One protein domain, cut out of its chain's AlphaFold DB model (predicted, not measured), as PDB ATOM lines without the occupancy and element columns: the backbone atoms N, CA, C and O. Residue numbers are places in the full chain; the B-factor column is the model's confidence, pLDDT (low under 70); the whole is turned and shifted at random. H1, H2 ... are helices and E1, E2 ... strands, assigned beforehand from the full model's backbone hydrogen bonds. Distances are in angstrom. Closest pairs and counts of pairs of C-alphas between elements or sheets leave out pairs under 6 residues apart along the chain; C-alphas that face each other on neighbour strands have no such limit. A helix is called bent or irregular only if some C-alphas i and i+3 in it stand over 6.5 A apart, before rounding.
ATOM      1  N   LEU A   2     189.756 175.910 184.339       92.56
ATOM      2  CA  LEU A   2     191.217 175.963 184.523       92.56
ATOM      3  C   LEU A   2     191.645 176.312 185.965       92.56
ATOM      4  O   LEU A   2     192.466 175.614 186.539       92.56
ATOM      5  N   GLN A   3     191.032 177.320 186.596       92.62
ATOM      6  CA  GLN A   3     191.354 177.712 187.982       92.62
ATOM      7  C   GLN A   3     191.195 176.568 189.001       92.62
ATOM      8  O   GLN A   3     192.029 176.415 189.886       92.62
ATOM      9  N   ASN A   4     190.168 175.726 188.846       94.06
ATOM     10  CA  ASN A   4     189.947 174.591 189.748       94.06
ATOM     11  C   ASN A   4     190.984 173.481 189.529       94.06
ATOM     12  O   ASN A   4     191.376 172.824 190.486       94.06
ATOM     13  N   GLN A   5     191.438 173.287 188.285       94.44
ATOM     14  CA  GLN A   5     192.508 172.336 187.967       94.44
ATOM     15  C   GLN A   5     193.834 172.777 188.596       94.44
ATOM     16  O   GLN A   5     194.514 171.961 189.206       94.44
ATOM     17  N   TRP A   6     194.152 174.073 188.537       94.19
ATOM     18  CA  TRP A   6     195.317 174.624 189.233       94.19
ATOM     19  C   TRP A   6     195.217 174.470 190.748       94.19
ATOM     20  O   TRP A   6     196.186 174.069 191.380       94.19
ATOM     21  N   LEU A   7     194.045 174.731 191.334       92.94
ATOM     22  CA  LEU A   7     193.865 174.583 192.777       92.94
ATOM     23  C   LEU A   7     194.039 173.127 193.236       92.94
ATOM     24  O   LEU A   7     194.626 172.883 194.288       92.94
ATOM     25  N   ALA A   8     193.554 172.164 192.447       91.81
ATOM     26  CA  ALA A   8     193.764 170.744 192.715       91.81
ATOM     27  C   ALA A   8     195.253 170.371 192.626       91.81
ATOM     28  O   ALA A   8     195.775 169.774 193.563       91.81
ATOM     29  N   ALA A   9     195.945 170.804 191.566       90.44
ATOM     30  CA  ALA A   9     197.372 170.539 191.383       90.44
ATOM     31  C   ALA A   9     198.229 171.129 192.519       90.44
ATOM     32  O   ALA A   9     199.100 170.446 193.046       90.44
ATOM     33  N   ILE A  10     197.943 172.362 192.957       88.81
ATOM     34  CA  ILE A  10     198.630 172.988 194.100       88.81
ATOM     35  C   ILE A  10     198.413 172.164 195.371       88.81
ATOM     36  O   ILE A  10     199.356 171.907 196.109       88.81
ATOM     37  N   LYS A  11     197.181 171.703 195.616       88.94
ATOM     38  CA  LYS A  11     196.867 170.904 196.804       88.94
ATOM     39  C   LYS A  11     197.569 169.544 196.802       88.94
ATOM     40  O   LYS A  11     197.951 169.065 197.866       88.94
ATOM     41  N   GLU A  12     197.710 168.914 195.640       89.50
ATOM     42  CA  GLU A  12     198.458 167.661 195.495       89.50
ATOM     43  C   GLU A  12     199.952 167.868 195.776       89.50
ATOM     44  O   GLU A  12     200.533 167.103 196.545       89.50
ATOM     45  N   LEU A  13     200.546 168.938 195.234       87.12
ATOM     46  CA  LEU A  13     201.945 169.301 195.482       87.12
ATOM     47  C   LEU A  13     202.201 169.650 196.954       87.12
ATOM     48  O   LEU A  13     203.153 169.144 197.537       87.12
ATOM     49  N   ASP A  14     201.309 170.411 197.594       85.88
ATOM     50  CA  ASP A  14     201.407 170.762 199.019       85.88
ATOM     51  C   ASP A  14     201.474 169.521 199.931       85.88
ATOM     52  O   ASP A  14     202.127 169.551 200.974       85.88
ATOM     53  N   VAL A  15     200.788 168.429 199.571       84.56
ATOM     54  CA  VAL A  15     200.809 167.169 200.338       84.56
ATOM     55  C   VAL A  15     202.112 166.398 200.123       84.56
ATOM     56  O   VAL A  15     202.587 165.747 201.052       84.56
ATOM     57  N   GLN A  16     202.676 166.444 198.915       83.69
ATOM     58  CA  GLN A  16     203.885 165.697 198.558       83.69
ATOM     59  C   GLN A  16     205.168 166.401 199.009       83.69
ATOM     60  O   GLN A  16     206.077 165.748 199.518       83.69
ATOM     61  N   GLU A  17     205.236 167.718 198.829       79.50
ATOM     62  CA  GLU A  17     206.460 168.513 198.985       79.50
ATOM     63  C   GLU A  17     206.395 169.486 200.176       79.50
ATOM     64  O   GLU A  17     207.414 170.043 200.588       79.50
ATOM     65  N   GLY A  18     205.214 169.659 200.780       77.06
ATOM     66  CA  GLY A  18     204.971 170.674 201.803       77.06
ATOM     67  C   GLY A  18     204.775 172.074 201.209       77.06
ATOM     68  O   GLY A  18     204.967 172.311 200.021       77.06
ATOM     69  N   LYS A  19     204.403 173.041 202.055       73.31
ATOM     70  CA  LYS A  19     204.111 174.431 201.643       73.31
ATOM     71  C   LYS A  19     205.367 175.300 201.475       73.31
ATOM     72  O   LYS A  19     205.367 176.469 201.859       73.31
ATOM     73  N   THR A  20     206.449 174.739 200.943       65.81
ATOM     74  CA  THR A  20     207.716 175.460 200.764       65.81
ATOM     75  C   THR A  20     207.885 175.841 199.301       65.81
ATOM     76  O   THR A  20     208.022 174.991 198.433       65.81
ATOM     77  N   VAL A  21     207.905 177.146 199.024       62.03
ATOM     78  CA  VAL A  21     207.945 177.692 197.653       62.03
ATOM     79  C   VAL A  21     209.325 177.530 196.987       62.03
ATOM     80  O   VAL A  21     209.436 177.620 195.767       62.03
ATOM     81  N   LEU A  22     210.387 177.274 197.760       57.88
ATOM     82  CA  LEU A  22     211.770 177.217 197.275       57.88
ATOM     83  C   LEU A  22     212.463 175.918 197.708       57.88
ATOM     84  O   LEU A  22     213.244 175.913 198.652       57.88
ATOM     85  N   SER A  23     212.241 174.823 196.979       62.12
ATOM     86  CA  SER A  23     212.978 173.564 197.203       62.12
ATOM     87  C   SER A  23     214.482 173.662 196.886       62.12
ATOM     88  O   SER A  23     215.252 172.775 197.244       62.12
ATOM     89  N   ILE A  24     214.913 174.749 196.232       74.75
ATOM     90  CA  ILE A  24     216.301 174.981 195.805       74.75
ATOM     91  C   ILE A  24     217.173 175.705 196.843       74.75
ATOM     92  O   ILE A  24     218.388 175.774 196.658       74.75
ATOM     93  N   PHE A  25     216.591 176.262 197.911       80.94
ATOM     94  CA  PHE A  25     217.339 176.938 198.972       80.94
ATOM     95  C   PHE A  25     217.203 176.155 200.277       80.94
ATOM     96  O   PHE A  25     216.095 175.864 200.720       80.94
ATOM     97  N   SER A  26     218.335 175.794 200.887       82.00
ATOM     98  CA  SER A  26     218.312 175.033 202.136       82.00
ATOM     99  C   SER A  26     217.786 175.899 203.275       82.00
ATOM    100  O   SER A  26     218.320 176.978 203.534       82.00
ATOM    101  N   LYS A  27     216.787 175.385 203.992       79.25
ATOM    102  CA  LYS A  27     216.185 176.051 205.152       79.25
ATOM    103  C   LYS A  27     217.208 176.349 206.256       79.25
ATOM    104  O   LYS A  27     217.120 177.370 206.918       79.25
ATOM    105  N   GLU A  28     218.238 175.515 206.391       85.06
ATOM    106  CA  GLU A  28     219.328 175.700 207.363       85.06
ATOM    107  C   GLU A  28     220.152 176.980 207.128       85.06
ATOM    108  O   GLU A  28     220.825 177.466 208.036       85.06
ATOM    109  N   LEU A  29     220.126 177.518 205.903       87.69
ATOM    110  CA  LEU A  29     220.815 178.756 205.533       87.69
ATOM    111  C   LEU A  29     219.908 179.987 205.655       87.69
ATOM    112  O   LEU A  29     220.375 181.117 205.488       87.69
ATOM    113  N   GLU A  30     218.620 179.783 205.921       88.00
ATOM    114  CA  GLU A  30     217.654 180.855 206.099       88.00
ATOM    115  C   GLU A  30     217.810 181.504 207.478       88.00
ATOM    116  O   GLU A  30     218.136 180.871 208.484       88.00
ATOM    117  N   LYS A  31     217.546 182.809 207.543       88.56
ATOM    118  CA  LYS A  31     217.420 183.530 208.808       88.56
ATOM    119  C   LYS A  31     216.022 183.319 209.386       88.56
ATOM    120  O   LYS A  31     215.168 184.193 209.268       88.56
ATOM    121  N   GLU A  32     215.828 182.175 210.045       86.50
ATOM    122  CA  GLU A  32     214.541 181.764 210.638       86.50
ATOM    123  C   GLU A  32     213.939 182.803 211.602       86.50
ATOM    124  O   GLU A  32     212.722 182.877 211.768       86.50
ATOM    125  N   GLU A  33     214.784 183.652 212.200       87.69
ATOM    126  CA  GLU A  33     214.376 184.749 213.087       87.69
ATOM    127  C   GLU A  33     213.437 185.770 212.414       87.69
ATOM    128  O   GLU A  33     212.647 186.418 213.099       87.69
ATOM    129  N   PHE A  34     213.480 185.890 211.082       89.69
ATOM    130  CA  PHE A  34     212.652 186.826 210.317       89.69
ATOM    131  C   PHE A  34     211.563 186.145 209.476       89.69
ATOM    132  O   PHE A  34     210.701 186.843 208.943       89.69
ATOM    133  N   SER A  35     211.539 184.812 209.380       89.81
ATOM    134  CA  SER A  35     210.642 184.076 208.467       89.81
ATOM    135  C   SER A  35     209.149 184.272 208.758       89.81
ATOM    136  O   SER A  35     208.321 184.145 207.859       89.81
ATOM    137  N   TYR A  36     208.788 184.616 210.000       92.19
ATOM    138  CA  TYR A  36     207.399 184.868 210.414       92.19
ATOM    139  C   TYR A  36     207.189 186.283 210.960       92.19
ATOM    140  O   TYR A  36     206.217 186.530 211.673       92.19
ATOM    141  N   VAL A  37     208.089 187.217 210.655       93.69
ATOM    142  CA  VAL A  37     207.975 188.609 211.098       93.69
ATOM    143  C   VAL A  37     207.473 189.462 209.942       93.69
ATOM    144  O   VAL A  37     208.172 189.673 208.952       93.69
ATOM    145  N   PHE A  38     206.264 190.000 210.077       94.00
ATOM    146  CA  PHE A  38     205.772 191.031 209.179       94.00
ATOM    147  C   PHE A  38     206.331 192.387 209.619       94.00
ATOM    148  O   PHE A  38     205.987 192.901 210.682       94.00
ATOM    149  N   MET A  39     207.197 192.966 208.792       94.56
ATOM    150  CA  MET A  39     207.840 194.254 209.040       94.56
ATOM    151  C   MET A  39     207.027 195.394 208.424       94.56
ATOM    152  O   MET A  39     206.860 195.453 207.203       94.56
ATOM    153  N   ASN A  40     206.548 196.328 209.246       94.38
ATOM    154  CA  ASN A  40     205.869 197.514 208.744       94.38
ATOM    155  C   ASN A  40     206.881 198.546 208.234       94.38
ATOM    156  O   ASN A  40     207.575 199.209 208.999       94.38
ATOM    157  N   LEU A  41     206.958 198.682 206.911       92.12
ATOM    158  CA  LEU A  41     207.803 199.672 206.232       92.12
ATOM    159  C   LEU A  41     206.990 200.845 205.659       92.12
ATOM    160  O   LEU A  41     207.513 201.660 204.898       92.12
ATOM    161  N   SER A  42     205.702 200.925 206.000       90.62
ATOM    162  CA  SER A  42     204.816 202.029 205.639       90.62
ATOM    163  C   SER A  42     204.586 202.949 206.838       90.62
ATOM    164  O   SER A  42     204.810 202.577 207.983       90.62
ATOM    165  N   ARG A  43     204.104 204.172 206.586       88.06
ATOM    166  CA  ARG A  43     203.738 205.118 207.657       88.06
ATOM    167  C   ARG A  43     202.446 204.741 208.396       88.06
ATOM    168  O   ARG A  43     202.194 205.292 209.458       88.06
ATOM    169  N   GLY A  44     201.599 203.900 207.801       89.31
ATOM    170  CA  GLY A  44     200.303 203.494 208.360       89.31
ATOM    171  C   GLY A  44     200.343 202.115 209.017       89.31
ATOM    172  O   GLY A  44     201.254 201.339 208.762       89.31
ATOM    173  N   GLU A  45     199.316 201.799 209.810       90.19
ATOM    174  CA  GLU A  45     199.268 200.606 210.680       90.19
ATOM    175  C   GLU A  45     198.224 199.561 210.243       90.19
ATOM    176  O   GLU A  45     198.015 198.541 210.894       90.19
ATOM    177  N   GLU A  46     197.548 199.787 209.115       89.81
ATOM    178  CA  GLU A  46     196.468 198.913 208.626       89.81
ATOM    179  C   GLU A  46     196.937 197.470 208.378       89.81
ATOM    180  O   GLU A  46     196.162 196.523 208.502       89.81
ATOM    181  N   SER A  47     198.230 197.287 208.091       89.31
ATOM    182  CA  SER A  47     198.843 195.979 207.857       89.31
ATOM    183  C   SER A  47     198.856 195.066 209.091       89.31
ATOM    184  O   SER A  47     198.960 193.850 208.917       89.31
ATOM    185  N   SER A  48     198.686 195.616 210.301       90.00
ATOM    186  CA  SER A  48     198.596 194.864 211.567       90.00
ATOM    187  C   SER A  48     197.348 193.983 211.676       90.00
ATOM    188  O   SER A  48     197.329 193.023 212.442       90.00
ATOM    189  N   GLN A  49     196.301 194.282 210.901       91.12
ATOM    190  CA  GLN A  49     195.021 193.567 210.958       91.12
ATOM    191  C   GLN A  49     194.983 192.322 210.056       91.12
ATOM    192  O   GLN A  49     194.000 191.583 210.054       91.12
ATOM    193  N   GLY A  50     196.026 192.092 209.254       88.38
ATOM    194  CA  GLY A  50     196.083 190.970 208.324       88.38
ATOM    195  C   GLY A  50     196.399 189.633 208.999       88.38
ATOM    196  O   GLY A  50     197.060 189.569 210.033       88.38
ATOM    197  N   CYS A  51     196.017 188.530 208.351       87.31
ATOM    198  CA  CYS A  51     196.320 187.170 208.820       87.31
ATOM    199  C   CYS A  51     197.826 186.832 208.836       87.31
ATOM    200  O   CYS A  51     198.220 185.796 209.356       87.31
ATOM    201  N   TRP A  52     198.660 187.681 208.236       87.44
ATOM    202  CA  TRP A  52     200.126 187.606 208.241       87.44
ATOM    203  C   TRP A  52     200.768 188.363 209.410       87.44
ATOM    204  O   TRP A  52     201.973 188.257 209.608       87.44
ATOM    205  N   ALA A  53     199.998 189.162 210.154       89.12
ATOM    206  CA  ALA A  53     200.489 189.957 211.278       89.12
ATOM    207  C   ALA A  53     200.319 189.240 212.626       89.12
ATOM    208  O   ALA A  53     200.969 189.594 213.607       89.12
ATOM    209  N   SER A  54     199.445 188.233 212.692       90.44
ATOM    210  CA  SER A  54     199.163 187.498 213.922       90.44
ATOM    211  C   SER A  54     198.717 186.062 213.655       90.44
ATOM    212  O   SER A  54     198.220 185.729 212.581       90.44
ATOM    213  N   GLY A  55     198.869 185.212 214.671       90.88
ATOM    214  CA  GLY A  55     198.383 183.835 214.652       90.88
ATOM    215  C   GLY A  55     199.390 182.825 214.104       90.88
ATOM    216  O   GLY A  55     200.539 183.143 213.804       90.88
ATOM    217  N   ARG A  56     198.971 181.558 214.030       91.88
ATOM    218  CA  ARG A  56     199.829 180.471 213.542       91.88
ATOM    219  C   ARG A  56     200.063 180.625 212.040       91.88
ATOM    220  O   ARG A  56     199.138 180.956 211.301       91.88
ATOM    221  N   SER A  57     201.283 180.342 211.597       88.69
ATOM    222  CA  SER A  57     201.637 180.404 210.186       88.69
ATOM    223  C   SER A  57     200.807 179.432 209.340       88.69
ATOM    224  O   SER A  57     200.347 178.387 209.807       88.69
ATOM    225  N   MET A  58     200.624 179.770 208.064       84.81
ATOM    226  CA  MET A  58     199.807 178.997 207.116       84.81
ATOM    227  C   MET A  58     200.391 177.610 206.812       84.81
ATOM    228  O   MET A  58     199.657 176.685 206.455       84.81
ATOM    229  N   ASP A  59     201.702 177.460 206.955       84.81
ATOM    230  CA  ASP A  59     202.439 176.199 206.874       84.81
ATOM    231  C   ASP A  59     202.533 175.468 208.223       84.81
ATOM    232  O   ASP A  59     202.999 174.335 208.287       84.81
ATOM    233  N   GLY A  60     202.053 176.088 209.303       85.31
ATOM    234  CA  GLY A  60     202.046 175.528 210.647       85.31
ATOM    235  C   GLY A  60     203.420 175.430 211.310       85.31
ATOM    236  O   GLY A  60     203.494 174.834 212.388       85.31
ATOM    237  N   GLN A  61     204.470 175.993 210.712       85.88
ATOM    238  CA  GLN A  61     205.855 175.906 211.182       85.88
ATOM    239  C   GLN A  61     206.250 177.012 212.178       85.88
ATOM    240  O   GLN A  61     207.255 176.873 212.869       85.88
ATOM    241  N   GLY A  62     205.458 178.079 212.304       87.56
ATOM    242  CA  GLY A  62     205.756 179.222 213.164       87.56
ATOM    243  C   GLY A  62     204.514 179.990 213.612       87.56
ATOM    244  O   GLY A  62     203.371 179.562 213.428       87.56
ATOM    245  N   THR A  63     204.738 181.137 214.248       91.75
ATOM    246  CA  THR A  63     203.690 182.092 214.636       91.75
ATOM    247  C   THR A  63     204.062 183.452 214.079       91.75
ATOM    248  O   THR A  63     205.183 183.911 214.294       91.75
ATOM    249  N   PHE A  64     203.130 184.070 213.358       93.94
ATOM    250  CA  PHE A  64     203.313 185.393 212.799       93.94
ATOM    251  C   PHE A  64     203.412 186.440 213.902       93.94
ATOM    252  O   PHE A  64     202.632 186.443 214.859       93.94
ATOM    253  N   GLN A  65     204.384 187.326 213.739       92.38
ATOM    254  CA  GLN A  65     204.637 188.465 214.603       92.38
ATOM    255  C   GLN A  65     204.622 189.729 213.760       92.38
ATOM    256  O   GLN A  65     205.106 189.740 212.627       92.38
ATOM    257  N   TYR A  66     204.099 190.804 214.330       93.38
ATOM    258  CA  TYR A  66     204.064 192.099 213.680       93.38
ATOM    259  C   TYR A  66     205.111 193.024 214.292       93.38
ATOM    260  O   TYR A  66     205.112 193.253 215.502       93.38
ATOM    261  N   LEU A  67     205.989 193.563 213.451       93.06
ATOM    262  CA  LEU A  67     206.984 194.550 213.842       93.06
ATOM    263  C   LEU A  67     206.570 195.917 213.298       93.06
ATOM    264  O   LEU A  67     206.751 196.203 212.115       93.06
ATOM    265  N   GLN A  68     206.011 196.741 214.184       90.88
ATOM    266  CA  GLN A  68     205.532 198.083 213.855       90.88
ATOM    267  C   GLN A  68     206.676 199.044 213.516       90.88
ATOM    268  O   GLN A  68     206.655 199.703 212.482       90.88
ATOM    269  N   GLU A  69     207.684 199.123 214.381       89.12
ATOM    270  CA  GLU A  69     208.865 199.949 214.152       89.12
ATOM    271  C   GLU A  69     210.039 199.043 213.805       89.12
ATOM    272  O   GLU A  69     210.523 198.280 214.640       89.12
ATOM    273  N   VAL A  70     210.483 199.109 212.552       90.44
ATOM    274  CA  VAL A  70     211.592 198.292 212.055       90.44
ATOM    275  C   VAL A  70     212.893 199.080 212.232       90.44
ATOM    276  O   VAL A  70     213.121 200.046 211.495       90.44
ATOM    277  N   PRO A  71     213.762 198.717 213.194       90.06
ATOM    278  CA  PRO A  71     215.035 199.399 213.353       90.06
ATOM    279  C   PRO A  71     215.988 199.042 212.200       90.06
ATOM    280  O   PRO A  71     215.896 197.959 211.616       90.06
TER     281      PRO A  71
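What this domain is: This is residues 2 to 71 of the 94 residues of the protein "Mn-containing catalase" of Cytobacillus oceanisediminis (UniProt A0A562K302). One helix, H1, is set off at one end, and a long looping link joins it to a small head in which two short strands, E1 and E2, run side by side among loops and the short helix H2. Residues 2 to 9 of H1 and residues 21 to 31 of the link stick out free. The printed part has 70 residues, with two named helices and two named strands in the order H1, E1, H2, E2; the sheet, E1 then E2, is parallel. The class is mixed, helices and strands, with under half of the residues in named elements. The whole is loose, with a radius of gyration of the C-alphas of 15.1 A and spans of 40 by 31 by 18 A.

How they stand to each other: H1, residues 2 to 17, is apart from H2, residues 46 to 49, and from E2, residues 63 to 67. E1, residues 37 to 39, is the parallel neighbour of E2, at 23 degrees between directions; N 38 and O 65, and N 67 and O 38, are each 2.8 A apart, within hydrogen-bond range. E1, H2 and E2 form a strand-helix-strand unit, two parallel neighbour strands with a helix between them along the chain, and its crossover is right-handed. The closest C-alphas of H2 and E2, those of Ser 48 and Tyr 66, are 6.5 A apart. Residues 55 to 56 pair antiparallel with residues 63 to 64 of E2. In H1 every O i to N i+4 pair is within hydrogen-bond range; H2 is too short for such a pair, and its one O i to N i+3 pair is within range.

Where its parts are: H1 begins at C-alpha 2, (191.217, 175.963, 184.523), and is 22.3 A long. E1 begins at C-alpha 37, (207.975, 188.609, 211.098). H2 is neither bent nor irregular, but only just: C-alphas 46 and 49 are 6.0 A apart. E2 is 12.9 A long and ends at C-alpha 67, (206.984, 194.550, 213.842).

The domain as a whole: The two C-alphas farthest apart, those of Leu 2 and Pro 71, are 44.1 A apart. The printed part has no cut. The links H1 to E1, 19 residues, and H2 to E2, 13 residues, are long. The mean pLDDT of the printed part is 87.1, and residues 20 to 23 are under 70.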